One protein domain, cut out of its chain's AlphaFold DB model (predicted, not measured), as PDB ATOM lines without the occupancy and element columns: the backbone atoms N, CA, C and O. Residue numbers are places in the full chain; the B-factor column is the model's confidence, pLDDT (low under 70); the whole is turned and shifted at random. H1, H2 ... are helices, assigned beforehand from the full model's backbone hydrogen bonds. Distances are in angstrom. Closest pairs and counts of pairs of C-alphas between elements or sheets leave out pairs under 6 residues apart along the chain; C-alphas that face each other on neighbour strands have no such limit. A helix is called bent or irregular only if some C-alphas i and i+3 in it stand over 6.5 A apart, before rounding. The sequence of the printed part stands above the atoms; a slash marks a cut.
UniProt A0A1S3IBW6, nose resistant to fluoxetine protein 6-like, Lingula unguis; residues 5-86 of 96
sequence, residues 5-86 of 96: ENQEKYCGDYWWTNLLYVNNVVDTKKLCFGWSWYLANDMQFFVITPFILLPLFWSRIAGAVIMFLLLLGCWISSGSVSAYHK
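What this domain is: This is residues 5 to 86 of the 96 residues of the protein "nose resistant to fluoxetine protein 6-like" of Lingula unguis (UniProt A0A1S3IBW6). Two long helices, H3 and H4, meet near their ends as an open V, and at the far end of H3 a loose group of H1, the short H2 and the loop of residues 27 to 35 makes that side longer. H3 runs nearly straight, with arms H3a and H3b at 25 degrees, and H4 folds back from H3b, its residues 68 to 85 sticking out with Lys 86. The printed part has 82 residues, with four named helices in the order H1, H2, H3, H4 and no named strand; the class is all helix. The whole is loose, with a radius of gyration of the C-alphas of 17.1 A, and flat, spanning 52 by 36 by 15 A.

How they stand to each other: H1, residues 5 to 19, is close but not clearly touching H2, residues 23 to 26; their closest C-alphas, of Thr 17 and Asn 23, are 5.2 A apart. H3, residues 36 to 58, was assigned as one helix by its hydrogen bonds but is bent, with C-alphas 47 and 50 6.7 A apart; its arms are H3a, residues 36 to 47, and H3b, residues 50 to 58. H1 is close but not clearly touching H3a, at a shallow tilt of 12 degrees, the same way; the closest C-alphas, of Asn 18 and Ser 36, are 6.6 A apart. H2 touches H3a at residues 36 to 41 alone, with the C-alphas of Asn 23 and Trp 37 closest at 6.0 A. H4, residues 60 to 85, touches H3b with residues 62 to 66 alone, and the two form a helical hairpin at a steep tilt of 40 degrees, opposite ways. Their closest C-alphas, of Leu 56 and Gly 63, are 4.1 A apart. H4 is apart from H1, H2 and H3a. Every O i to N i+4 pair is within hydrogen-bond range in H3a and H4, against 6 of 11 in H1 and 3 of 5 in H3b; H2 is too short for such a pair.

Where its parts are: H1 begins at C-alpha 5, (-6.314, 20.223, 16.655), and measures 21.3 A; it is irregular, with C-alphas 13 and 16 7.7 A apart. H2 has four residues. H3a measures 16.9 A from C-alpha 36, (-6.177, 24.312, -1.424), and H3b 12.4 A. H4 measures 37.8 A and ends at C-alpha 85, (15.691, 12.210, -2.547).

The domain as a whole: The two C-alphas farthest apart, of Glu 5 and Ser 59, are 53.1 A apart. The printed part has no cut. The links H1 to H2 and H3 to H4 are tight, and H2 to H3 is short, with 9 residues. The mean pLDDT of the printed part is 78.3; residues 5 to 14, 21 and 24 to 35 are under 70.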
ATOM      1  N   GLU A   5      -6.640  19.208  15.633       55.72
ATOM      2  CA  GLU A   5      -6.314  20.223  16.655       55.72
ATOM      3  C   GLU A   5      -5.521  21.430  16.114       55.72
ATOM      4  O   GLU A   5      -5.713  22.567  16.539       55.72
ATOM      5  N   ASN A   6      -4.647  21.209  15.126       56.00
ATOM      6  CA  ASN A   6      -3.840  22.282  14.531       56.00
ATOM      7  C   ASN A   6      -4.579  23.028  13.412       56.00
ATOM      8  O   ASN A   6      -4.279  24.189  13.145       56.00
ATOM      9  N   GLN A   7      -5.536  22.374  12.745       59.44
ATOM     10  CA  GLN A   7      -6.289  22.991  11.654       59.44
ATOM     11  C   GLN A   7      -7.161  24.140  12.155       59.44
ATOM     12  O   GLN A   7      -7.167  25.175  11.505       59.44
ATOM     13  N   GLU A   8      -7.809  24.030  13.319       59.78
ATOM     14  CA  GLU A   8      -8.657  25.111  13.850       59.78
ATOM     15  C   GLU A   8      -7.880  26.410  14.114       59.78
ATOM     16  O   GLU A   8      -8.319  27.481  13.695       59.78
ATOM     17  N   LYS A   9      -6.689  26.326  14.729       61.94
ATOM     18  CA  LYS A   9      -5.853  27.509  15.007       61.94
ATOM     19  C   LYS A   9      -5.326  28.163  13.729       61.94
ATOM     20  O   LYS A   9      -5.356  29.382  13.612       61.94
ATOM     21  N   TYR A  10      -4.881  27.371  12.752       65.56
ATOM     22  CA  TYR A  10      -4.420  27.916  11.472       65.56
ATOM     23  C   TYR A  10      -5.575  28.394  10.582       65.56
ATOM     24  O   TYR A  10      -5.396  29.333   9.812       65.56
ATOM     25  N   CYS A  11      -6.772  27.814  10.691       68.25
ATOM     26  CA  CYS A  11      -7.922  28.264   9.912       68.25
ATOM     27  C   CYS A  11      -8.466  29.609  10.390       68.25
ATOM     28  O   CYS A  11      -8.834  30.427   9.555       68.25
ATOM     29  N   GLY A  12      -8.463  29.876  11.699       67.75
ATOM     30  CA  GLY A  12      -8.910  31.165  12.239       67.75
ATOM     31  C   GLY A  12      -8.114  32.361  11.703       67.75
ATOM     32  O   GLY A  12      -8.708  33.367  11.323       67.75
ATOM     33  N   ASP A  13      -6.791  32.222  11.586       69.06
ATOM     34  CA  ASP A  13      -5.907  33.321  11.170       69.06
ATOM     35  C   ASP A  13      -5.622  33.347   9.655       69.06
ATOM     36  O   ASP A  13      -5.371  34.412   9.086       69.06
ATOM     37  N   TYR A  14      -5.690  32.193   8.976       68.62
ATOM     38  CA  TYR A  14      -5.296  32.032   7.566       68.62
ATOM     39  C   TYR A  14      -6.438  31.537   6.652       68.62
ATOM     40  O   TYR A  14      -6.206  31.056   5.542       68.62
ATOM     41  N   TRP A  15      -7.710  31.663   7.046       73.19
ATOM     42  CA  TRP A  15      -8.830  31.388   6.126       73.19
ATOM     43  C   TRP A  15      -8.811  32.321   4.901       73.19
ATOM     44  O   TRP A  15      -9.119  31.897   3.787       73.19
ATOM     45  N   TRP A  16      -8.403  33.582   5.080       73.12
ATOM     46  CA  TRP A  16      -8.387  34.577   4.007       73.12
ATOM     47  C   TRP A  16      -7.338  34.251   2.938       73.12
ATOM     48  O   TRP A  16      -7.575  34.499   1.759       73.12
ATOM     49  N   THR A  17      -6.213  33.625   3.304       73.94
ATOM     50  CA  THR A  17      -5.203  33.203   2.321       73.94
ATOM     51  C   THR A  17      -5.755  32.112   1.406       73.94
ATOM     52  O   THR A  17      -5.419  32.080   0.220       73.94
ATOM     53  N   ASN A  18      -6.644  31.259   1.939       71.38
ATOM     54  CA  ASN A  18      -7.372  30.218   1.208       71.38
ATOM     55  C   ASN A  18      -8.331  30.821   0.183       71.38
ATOM     56  O   ASN A  18      -8.319  30.394  -0.968       71.38
ATOM     57  N   LEU A  19      -9.057  31.871   0.565       72.25
ATOM     58  CA  LEU A  19      -9.978  32.586  -0.318       72.25
ATOM     59  C   LEU A  19      -9.261  33.395  -1.413       72.25
ATOM     60  O   LEU A  19      -9.705  33.419  -2.555       72.25
ATOM     61  N   LEU A  20      -8.145  34.047  -1.074       70.50
ATOM     62  CA  LEU A  20      -7.354  34.860  -2.008       70.50
ATOM     63  C   LEU A  20      -6.358  34.047  -2.847       70.50
ATOM     64  O   LEU A  20      -5.613  34.635  -3.627       70.50
ATOM     65  N   TYR A  21      -6.318  32.718  -2.703       69.44
ATOM     66  CA  TYR A  21      -5.389  31.843  -3.429       69.44
ATOM     67  C   TYR A  21      -3.897  32.201  -3.250       69.44
ATOM     68  O   TYR A  21      -3.058  31.911  -4.102       69.44
ATOM     69  N   VAL A  22      -3.529  32.786  -2.106       70.50
ATOM     70  CA  VAL A  22      -2.140  33.176  -1.772       70.50
ATOM     71  C   VAL A  22      -1.449  32.195  -0.822       70.50
ATOM     72  O   VAL A  22      -0.352  32.452  -0.332       70.50
ATOM     73  N   ASN A  23      -2.057  31.034  -0.585       72.00
ATOM     74  CA  ASN A  23      -1.551  30.018   0.346       72.00
ATOM     75  C   ASN A  23      -0.146  29.509   0.016       72.00
ATOM     76  O   ASN A  23       0.568  29.074   0.913       72.00
ATOM     77  N   ASN A  24       0.248  29.571  -1.258       69.81
ATOM     78  CA  ASN A  24       1.573  29.149  -1.710       69.81
ATOM     79  C   ASN A  24       2.674  30.187  -1.386       69.81
ATOM     80  O   ASN A  24       3.842  29.840  -1.276       69.81
ATOM     81  N   VAL A  25       2.315  31.463  -1.198       65.62
ATOM     82  CA  VAL A  25       3.280  32.562  -0.987       65.62
ATOM     83  C   VAL A  25       3.529  32.835   0.496       65.62
ATOM     84  O   VAL A  25       4.624  33.245   0.871       65.62
ATOM     85  N   VAL A  26       2.517  32.623   1.339       63.62
ATOM     86  CA  VAL A  26       2.573  33.017   2.752       63.62
ATOM     87  C   VAL A  26       3.140  31.907   3.634       63.62
ATOM     88  O   VAL A  26       4.101  32.151   4.355       63.62
ATOM     89  N   ASP A  27       2.570  30.698   3.604       59.19
ATOM     90  CA  ASP A  27       3.057  29.594   4.442       59.19
ATOM     91  C   ASP A  27       2.443  28.249   3.995       59.19
ATOM     92  O   ASP A  27       1.319  27.895   4.356       59.19
ATOM     93  N   THR A  28       3.188  27.448   3.228       64.44
ATOM     94  CA  THR A  28       2.741  26.118   2.761       64.44
ATOM     95  C   THR A  28       2.649  25.073   3.876       64.44
ATOM     96  O   THR A  28       2.108  23.990   3.665       64.44
ATOM     97  N   LYS A  29       3.154  25.370   5.081       61.44
ATOM     98  CA  LYS A  29       3.129  24.455   6.238       61.44
ATOM     99  C   LYS A  29       1.940  24.676   7.178       61.44
ATOM    100  O   LYS A  29       1.657  23.801   7.993       61.44
ATOM    101  N   LYS A  30       1.241  25.812   7.075       63.53
ATOM    102  CA  LYS A  30       0.131  26.217   7.963       63.53
ATOM    103  C   LYS A  30      -1.168  26.423   7.181       63.53
ATOM    104  O   LYS A  30      -1.845  27.436   7.300       63.53
ATOM    105  N   LEU A  31      -1.501  25.449   6.343       68.12
ATOM    106  CA  LEU A  31      -2.674  25.488   5.472       68.12
ATOM    107  C   LEU A  31      -3.893  24.936   6.210       68.12
ATOM    108  O   LEU A  31      -3.815  23.821   6.716       68.12
ATOM    109  N   CYS A  32      -5.018  25.659   6.232       68.75
ATOM    110  CA  CYS A  32      -6.283  25.131   6.769       68.75
ATOM    111  C   CYS A  32      -6.863  23.990   5.923       68.75
ATOM    112  O   CYS A  32      -7.441  23.055   6.455       68.75
ATOM    113  N   PHE A  33      -6.699  24.051   4.603       69.06
ATOM    114  CA  PHE A  33      -7.029  22.949   3.710       69.06
ATOM    115  C   PHE A  33      -5.776  22.592   2.938       69.06
ATOM    116  O   PHE A  33      -5.379  23.346   2.063       69.06
ATOM    117  N   GLY A  34      -5.160  21.443   3.225       69.44
ATOM    118  CA  GLY A  34      -3.968  21.005   2.495       69.44
ATOM    119  C   GLY A  34      -4.177  21.098   0.981       69.44
ATOM    120  O   GLY A  34      -3.471  21.830   0.314       69.44
ATOM    121  N   TRP A  35      -5.229  20.485   0.443       69.44
ATOM    122  CA  TRP A  35      -5.534  20.508  -0.997       69.44
ATOM    123  C   TRP A  35      -5.685  21.914  -1.624       69.44
ATOM    124  O   TRP A  35      -5.430  22.065  -2.821       69.44
ATOM    125  N   SER A  36      -6.022  22.962  -0.862       75.88
ATOM    126  CA  SER A  36      -6.177  24.312  -1.424       75.88
ATOM    127  C   SER A  36      -4.876  24.868  -2.015       75.88
ATOM    128  O   SER A  36      -4.936  25.758  -2.865       75.88
ATOM    129  N   TRP A  37      -3.711  24.328  -1.622       75.75
ATOM    130  CA  TRP A  37      -2.423  24.682  -2.222       75.75
ATOM    131  C   TRP A  37      -2.433  24.436  -3.736       75.75
ATOM    132  O   TRP A  37      -1.915  25.258  -4.491       75.75
ATOM    133  N   TYR A  38      -3.072  23.345  -4.174       76.56
ATOM    134  CA  TYR A  38      -3.189  22.990  -5.585       76.56
ATOM    135  C   TYR A  38      -4.139  23.953  -6.299       76.56
ATOM    136  O   TYR A  38      -3.783  24.542  -7.310       76.56
ATOM    137  N   LEU A  39      -5.307  24.225  -5.708       80.38
ATOM    138  CA  LEU A  39      -6.285  25.146  -6.293       80.38
ATOM    139  C   LEU A  39      -5.730  26.578  -6.443       80.38
ATOM    140  O   LEU A  39      -6.008  27.256  -7.428       80.38
ATOM    141  N   ALA A  40      -4.909  27.028  -5.490       82.00
ATOM    142  CA  ALA A  40      -4.202  28.305  -5.571       82.00
ATOM    143  C   ALA A  40      -3.187  28.353  -6.717       82.00
ATOM    144  O   ALA A  40      -3.073  29.365  -7.409       82.00
ATOM    145  N   ASN A  41      -2.472  27.255  -6.933       82.25
ATOM    146  CA  ASN A  41      -1.515  27.116  -8.018       82.25
ATOM    147  C   ASN A  41      -2.201  27.157  -9.402       82.25
ATOM    148  O   ASN A  41      -1.729  27.857 -10.298       82.25
ATOM    149  N   ASP A  42      -3.363  26.518  -9.559       85.56
ATOM    150  CA  ASP A  42      -4.160  26.566 -10.794       85.56
ATOM    151  C   ASP A  42      -4.608  27.995 -11.154       85.56
ATOM    152  O   ASP A  42      -4.510  28.411 -12.312       85.56
ATOM    153  N   MET A  43      -5.024  28.793 -10.166       85.88
ATOM    154  CA  MET A  43      -5.398  30.196 -10.394       85.88
ATOM    155  C   MET A  43      -4.201  31.056 -10.825       85.88
ATOM    156  O   MET A  43      -4.338  31.926 -11.684       85.88
ATOM    157  N   GLN A  44      -3.010  30.798 -10.278       85.12
ATOM    158  CA  GLN A  44      -1.788  31.496 -10.688       85.12
ATOM    159  C   GLN A  44      -1.424  31.179 -12.140       85.12
ATOM    160  O   GLN A  44      -1.118  32.093 -12.908       85.12
ATOM    161  N   PHE A  45      -1.535  29.917 -12.560       86.00
ATOM    162  CA  PHE A  45      -1.336  29.556 -13.962       86.00
ATOM    163  C   PHE A  45      -2.388  30.169 -14.883       86.00
ATOM    164  O   PHE A  45      -2.043  30.602 -15.984       86.00
ATOM    165  N   PHE A  46      -3.639  30.297 -14.435       87.44
ATOM    166  CA  PHE A  46      -4.674  30.995 -15.193       87.44
ATOM    167  C   PHE A  46      -4.321  32.473 -15.422       87.44
ATOM    168  O   PHE A  46      -4.445  32.970 -16.541       87.44
ATOM    169  N   VAL A  47      -3.800  33.159 -14.399       87.69
ATOM    170  CA  VAL A  47      -3.356  34.560 -14.508       87.69
ATOM    171  C   VAL A  47      -2.094  34.702 -15.364       87.69
ATOM    172  O   VAL A  47      -1.998  35.657 -16.127       87.69
ATOM    173  N   ILE A  48      -1.140  33.765 -15.289       87.75
ATOM    174  CA  ILE A  48       0.123  33.799 -16.055       87.75
ATOM    175  C   ILE A  48      -0.093  33.449 -17.538       87.75
ATOM    176  O   ILE A  48       0.606  33.970 -18.406       87.75
ATOM    177  N   THR A  49      -1.077  32.608 -17.854       88.12
ATOM    178  CA  THR A  49      -1.386  32.157 -19.222       88.12
ATOM    179  C   THR A  49      -1.481  33.292 -20.257       88.12
ATOM    180  O   THR A  49      -0.772  33.213 -21.265       88.12
ATOM    181  N   PRO A  50      -2.265  34.374 -20.066       85.69
ATOM    182  CA  PRO A  50      -2.298  35.480 -21.025       85.69
ATOM    183  C   PRO A  50      -0.930  36.154 -21.203       85.69
ATOM    184  O   PRO A  50      -0.596  36.542 -22.319       85.69
ATOM    185  N   PHE A  51      -0.095  36.230 -20.164       85.38
ATOM    186  CA  PHE A  51       1.258  36.788 -20.277       85.38
ATOM    187  C   PHE A  51       2.210  35.908 -21.092       85.38
ATOM    188  O   PHE A  51       3.160  36.431 -21.664       85.38
ATOM    189  N   ILE A  52       1.957  34.601 -21.190       85.12
ATOM    190  CA  ILE A  52       2.706  33.693 -22.074       85.12
ATOM    191  C   ILE A  52       2.154  33.752 -23.508       85.12
ATOM    192  O   ILE A  52       2.915  33.722 -24.477       85.12
ATOM    193  N   LEU A  53       0.831  33.869 -23.661       83.38
ATOM    194  CA  LEU A  53       0.165  33.876 -24.967       83.38
ATOM    195  C   LEU A  53       0.318  35.204 -25.728       83.38
ATOM    196  O   LEU A  53       0.435  35.190 -26.953       83.38
ATOM    197  N   LEU A  54       0.360  36.348 -25.039       84.75
ATOM    198  CA  LEU A  54       0.519  37.665 -25.671       84.75
ATOM    199  C   LEU A  54       1.850  37.812 -26.449       84.75
ATOM    200  O   LEU A  54       1.809  38.216 -27.615       84.75
ATOM    201  N   PRO A  55       3.024  37.435 -25.898       77.12
ATOM    202  CA  PRO A  55       4.285  37.423 -26.640       77.12
ATOM    203  C   PRO A  55       4.278  36.460 -27.826       77.12
ATOM    204  O   PRO A  55       4.882  36.766 -28.852       77.12
ATOM    205  N   LEU A  56       3.588  35.320 -27.710       79.62
ATOM    206  CA  LEU A  56       3.472  34.337 -28.789       79.62
ATOM    207  C   LEU A  56       2.688  34.895 -29.985       79.62
ATOM    208  O   LEU A  56       3.033  34.600 -31.131       79.62
ATOM    209  N   PHE A  57       1.668  35.720 -29.724       78.38
ATOM    210  CA  PHE A  57       0.901  36.399 -30.767       78.38
ATOM    211  C   PHE A  57       1.743  37.443 -31.515       78.38
ATOM    212  O   PHE A  57       1.652  37.542 -32.736       78.38
ATOM    213  N   TRP A  58       2.596  38.186 -30.803       80.62
ATOM    214  CA  TRP A  58       3.438  39.224 -31.408       80.62
ATOM    215  C   TRP A  58       4.695  38.664 -32.090       80.62
ATOM    216  O   TRP A  58       5.127  39.157 -33.129       80.62
ATOM    217  N   SER A  59       5.306  37.627 -31.516       80.00
ATOM    218  CA  SER A  59       6.502  36.980 -32.050       80.00
ATOM    219  C   SER A  59       6.522  35.495 -31.702       80.00
ATOM    220  O   SER A  59       6.711  35.095 -30.550       80.00
ATOM    221  N   ARG A  60       6.418  34.650 -32.736       81.44
ATOM    222  CA  ARG A  60       6.480  33.185 -32.587       81.44
ATOM    223  C   ARG A  60       7.779  32.712 -31.931       81.44
ATOM    224  O   ARG A  60       7.764  31.725 -31.205       81.44
ATOM    225  N   ILE A  61       8.887  33.419 -32.162       86.31
ATOM    226  CA  ILE A  61      10.201  33.063 -31.611       86.31
ATOM    227  C   ILE A  61      10.248  33.352 -30.109       86.31
ATOM    228  O   ILE A  61      10.690  32.501 -29.344       86.31
ATOM    229  N   ALA A  62       9.745  34.511 -29.670       85.25
ATOM    230  CA  ALA A  62       9.725  34.865 -28.250       85.25
ATOM    231  C   ALA A  62       8.873  33.875 -27.439       85.25
ATOM    232  O   ALA A  62       9.324  33.364 -26.415       85.25
ATOM    233  N   GLY A  63       7.679  33.538 -27.939       85.31
ATOM    234  CA  GLY A  63       6.828  32.530 -27.305       85.31
ATOM    235  C   GLY A  63       7.462  31.134 -27.288       85.31
ATOM    236  O   GLY A  63       7.410  30.455 -26.265       85.31
ATOM    237  N   ALA A  64       8.130  30.718 -28.372       86.56
ATOM    238  CA  ALA A  64       8.831  29.433 -28.421       86.56
ATOM    239  C   ALA A  64       9.985  29.347 -27.405       86.56
ATOM    240  O   ALA A  64      10.139  28.320 -26.746       86.56
ATOM    241  N   VAL A  65      10.761  30.424 -27.231       90.56
ATOM    242  CA  VAL A  65      11.839  30.485 -26.230       90.56
ATOM    243  C   VAL A  65      11.277  30.385 -24.812       90.56
ATOM    244  O   VAL A  65      11.786  29.600 -24.017       90.56
ATOM    245  N   ILE A  66      10.205  31.117 -24.497       89.44
ATOM    246  CA  ILE A  66       9.558  31.059 -23.175       89.44
ATOM    247  C   ILE A  66       9.051  29.640 -22.883       89.44
ATOM    248  O   ILE A  66       9.332  29.095 -21.819       89.44
ATOM    249  N   MET A  67       8.368  29.007 -23.842       86.50
ATOM    250  CA  MET A  67       7.885  27.629 -23.702       86.50
ATOM    251  C   MET A  67       9.032  26.637 -23.484       86.50
ATOM    252  O   MET A  67       8.946  25.773 -22.614       86.50
ATOM    253  N   PHE A  68      10.125  26.781 -24.233       92.00
ATOM    254  CA  PHE A  68      11.307  25.940 -24.072       92.00
ATOM    255  C   PHE A  68      11.934  26.091 -22.678       92.00
ATOM    256  O   PHE A  68      12.232  25.090 -22.031       92.00
ATOM    257  N   LEU A  69      12.066  27.321 -22.174       92.44
ATOM    258  CA  LEU A  69      12.584  27.584 -20.828       92.44
ATOM    259  C   LEU A  69      11.690  26.990 -19.729       92.44
ATOM    260  O   LEU A  69      12.210  26.415 -18.774       92.44
ATOM    261  N   LEU A  70      10.363  27.075 -19.870       90.06
ATOM    262  CA  LEU A  70       9.421  26.476 -18.917       90.06
ATOM    263  C   LEU A  70       9.534  24.945 -18.891       90.06
ATOM    264  O   LEU A  70       9.583  24.351 -17.814       90.06
ATOM    265  N   LEU A  71       9.645  24.305 -20.059       91.31
ATOM    266  CA  LEU A  71       9.839  22.855 -20.162       91.31
ATOM    267  C   LEU A  71      11.164  22.410 -19.537       91.31
ATOM    268  O   LEU A  71      11.190  21.434 -18.784       91.31
ATOM    269  N   LEU A  72      12.247  23.151 -19.793       94.62
ATOM    270  CA  LEU A  72      13.532  22.911 -19.138       94.62
ATOM    271  C   LEU A  72      13.418  23.051 -17.618       94.62
ATOM    272  O   LEU A  72      13.933  22.203 -16.895       94.62
ATOM    273  N   GLY A  73      12.704  24.063 -17.124       92.25
ATOM    274  CA  GLY A  73      12.429  24.236 -15.698       92.25
ATOM    275  C   GLY A  73      11.715  23.028 -15.083       92.25
ATOM    276  O   GLY A  73      12.151  22.513 -14.051       92.25
ATOM    277  N   CYS A  74      10.675  22.507 -15.740       89.44
ATOM    278  CA  CYS A  74       9.969  21.301 -15.295       89.44
ATOM    279  C   CYS A  74      10.895  20.079 -15.232       89.44
ATOM    280  O   CYS A  74      10.897  19.356 -14.233       89.44
ATOM    281  N   TRP A  75      11.722  19.867 -16.255       92.81
ATOM    282  CA  TRP A  75      12.700  18.778 -16.274       92.81
ATOM    283  C   TRP A  75      13.758  18.913 -15.179       92.81
ATOM    284  O   TRP A  75      14.013  17.952 -14.457       92.81
ATOM    285  N   ILE A  76      14.341  20.102 -15.013       92.25
ATOM    286  CA  ILE A  76      15.375  20.357 -14.005       92.25
ATOM    287  C   ILE A  76      14.799  20.215 -12.598       92.25
ATOM    288  O   ILE A  76      15.437  19.594 -11.757       92.25
ATOM    289  N   SER A  77      13.602  20.746 -12.333       87.69
ATOM    290  CA  SER A  77      12.947  20.617 -11.023       87.69
ATOM    291  C   SER A  77      12.648  19.157 -10.673       87.69
ATOM    292  O   SER A  77      12.930  18.711  -9.564       87.69
ATOM    293  N   SER A  78      12.161  18.379 -11.639       86.75
ATOM    294  CA  SER A  78      11.879  16.956 -11.442       86.75
ATOM    295  C   SER A  78      13.174  16.163 -11.228       86.75
ATOM    296  O   SER A  78      13.254  15.316 -10.339       86.75
ATOM    297  N   GLY A  79      14.216  16.479 -12.001       86.75
ATOM    298  CA  GLY A  79      15.540  15.875 -11.870       86.75
ATOM    299  C   GLY A  79      16.235  16.230 -10.555       86.75
ATOM    300  O   GLY A  79      16.826  15.357  -9.925       86.75
ATOM    301  N   SER A  80      16.137  17.482 -10.104       86.50
ATOM    302  CA  SER A  80      16.757  17.934  -8.859       86.50
ATOM    303  C   SER A  80      16.088  17.293  -7.649       86.50
ATOM    304  O   SER A  80      16.786  16.717  -6.818       86.50
ATOM    305  N   VAL A  81      14.753  17.287  -7.583       86.06
ATOM    306  CA  VAL A  81      13.993  16.591  -6.530       86.06
ATOM    307  C   VAL A  81      14.353  15.103  -6.502       86.06
ATOM    308  O   VAL A  81      14.589  14.548  -5.429       86.06
ATOM    309  N   SER A  82      14.493  14.471  -7.670       84.12
ATOM    310  CA  SER A  82      14.932  13.077  -7.771       84.12
ATOM    311  C   SER A  82      16.345  12.839  -7.239       84.12
ATOM    312  O   SER A  82      16.571  11.886  -6.490       84.12
ATOM    313  N   ALA A  83      17.285  13.735  -7.542       84.06
ATOM    314  CA  ALA A  83      18.656  13.647  -7.052       84.06
ATOM    315  C   ALA A  83      18.754  13.871  -5.532       84.06
ATOM    316  O   ALA A  83      19.477  13.139  -4.855       84.06
ATOM    317  N   TYR A  84      18.007  14.837  -4.986       84.12
ATOM    318  CA  TYR A  84      17.993  15.122  -3.547       84.12
ATOM    319  C   TYR A  84      17.406  13.968  -2.729       84.12
ATOM    320  O   TYR A  84      17.923  13.658  -1.657       84.12
ATOM    321  N   HIS A  85      16.361  13.314  -3.236       81.19
ATOM    322  CA  HIS A  85      15.691  12.210  -2.547       81.19
ATOM    323  C   HIS A  85      16.163  10.812  -2.986       81.19
ATOM    324  O   HIS A  85      15.610   9.819  -2.516       81.19
ATOM    325  N   LYS A  86      17.180  10.719  -3.861       77.75
ATOM    326  CA  LYS A  86      17.712   9.466  -4.437       77.75
ATOM    327  C   LYS A  86      16.610   8.509  -4.921       77.75
ATOM    328  O   LYS A  86      16.619   7.316  -4.603       77.75
TER     329      LYS A  86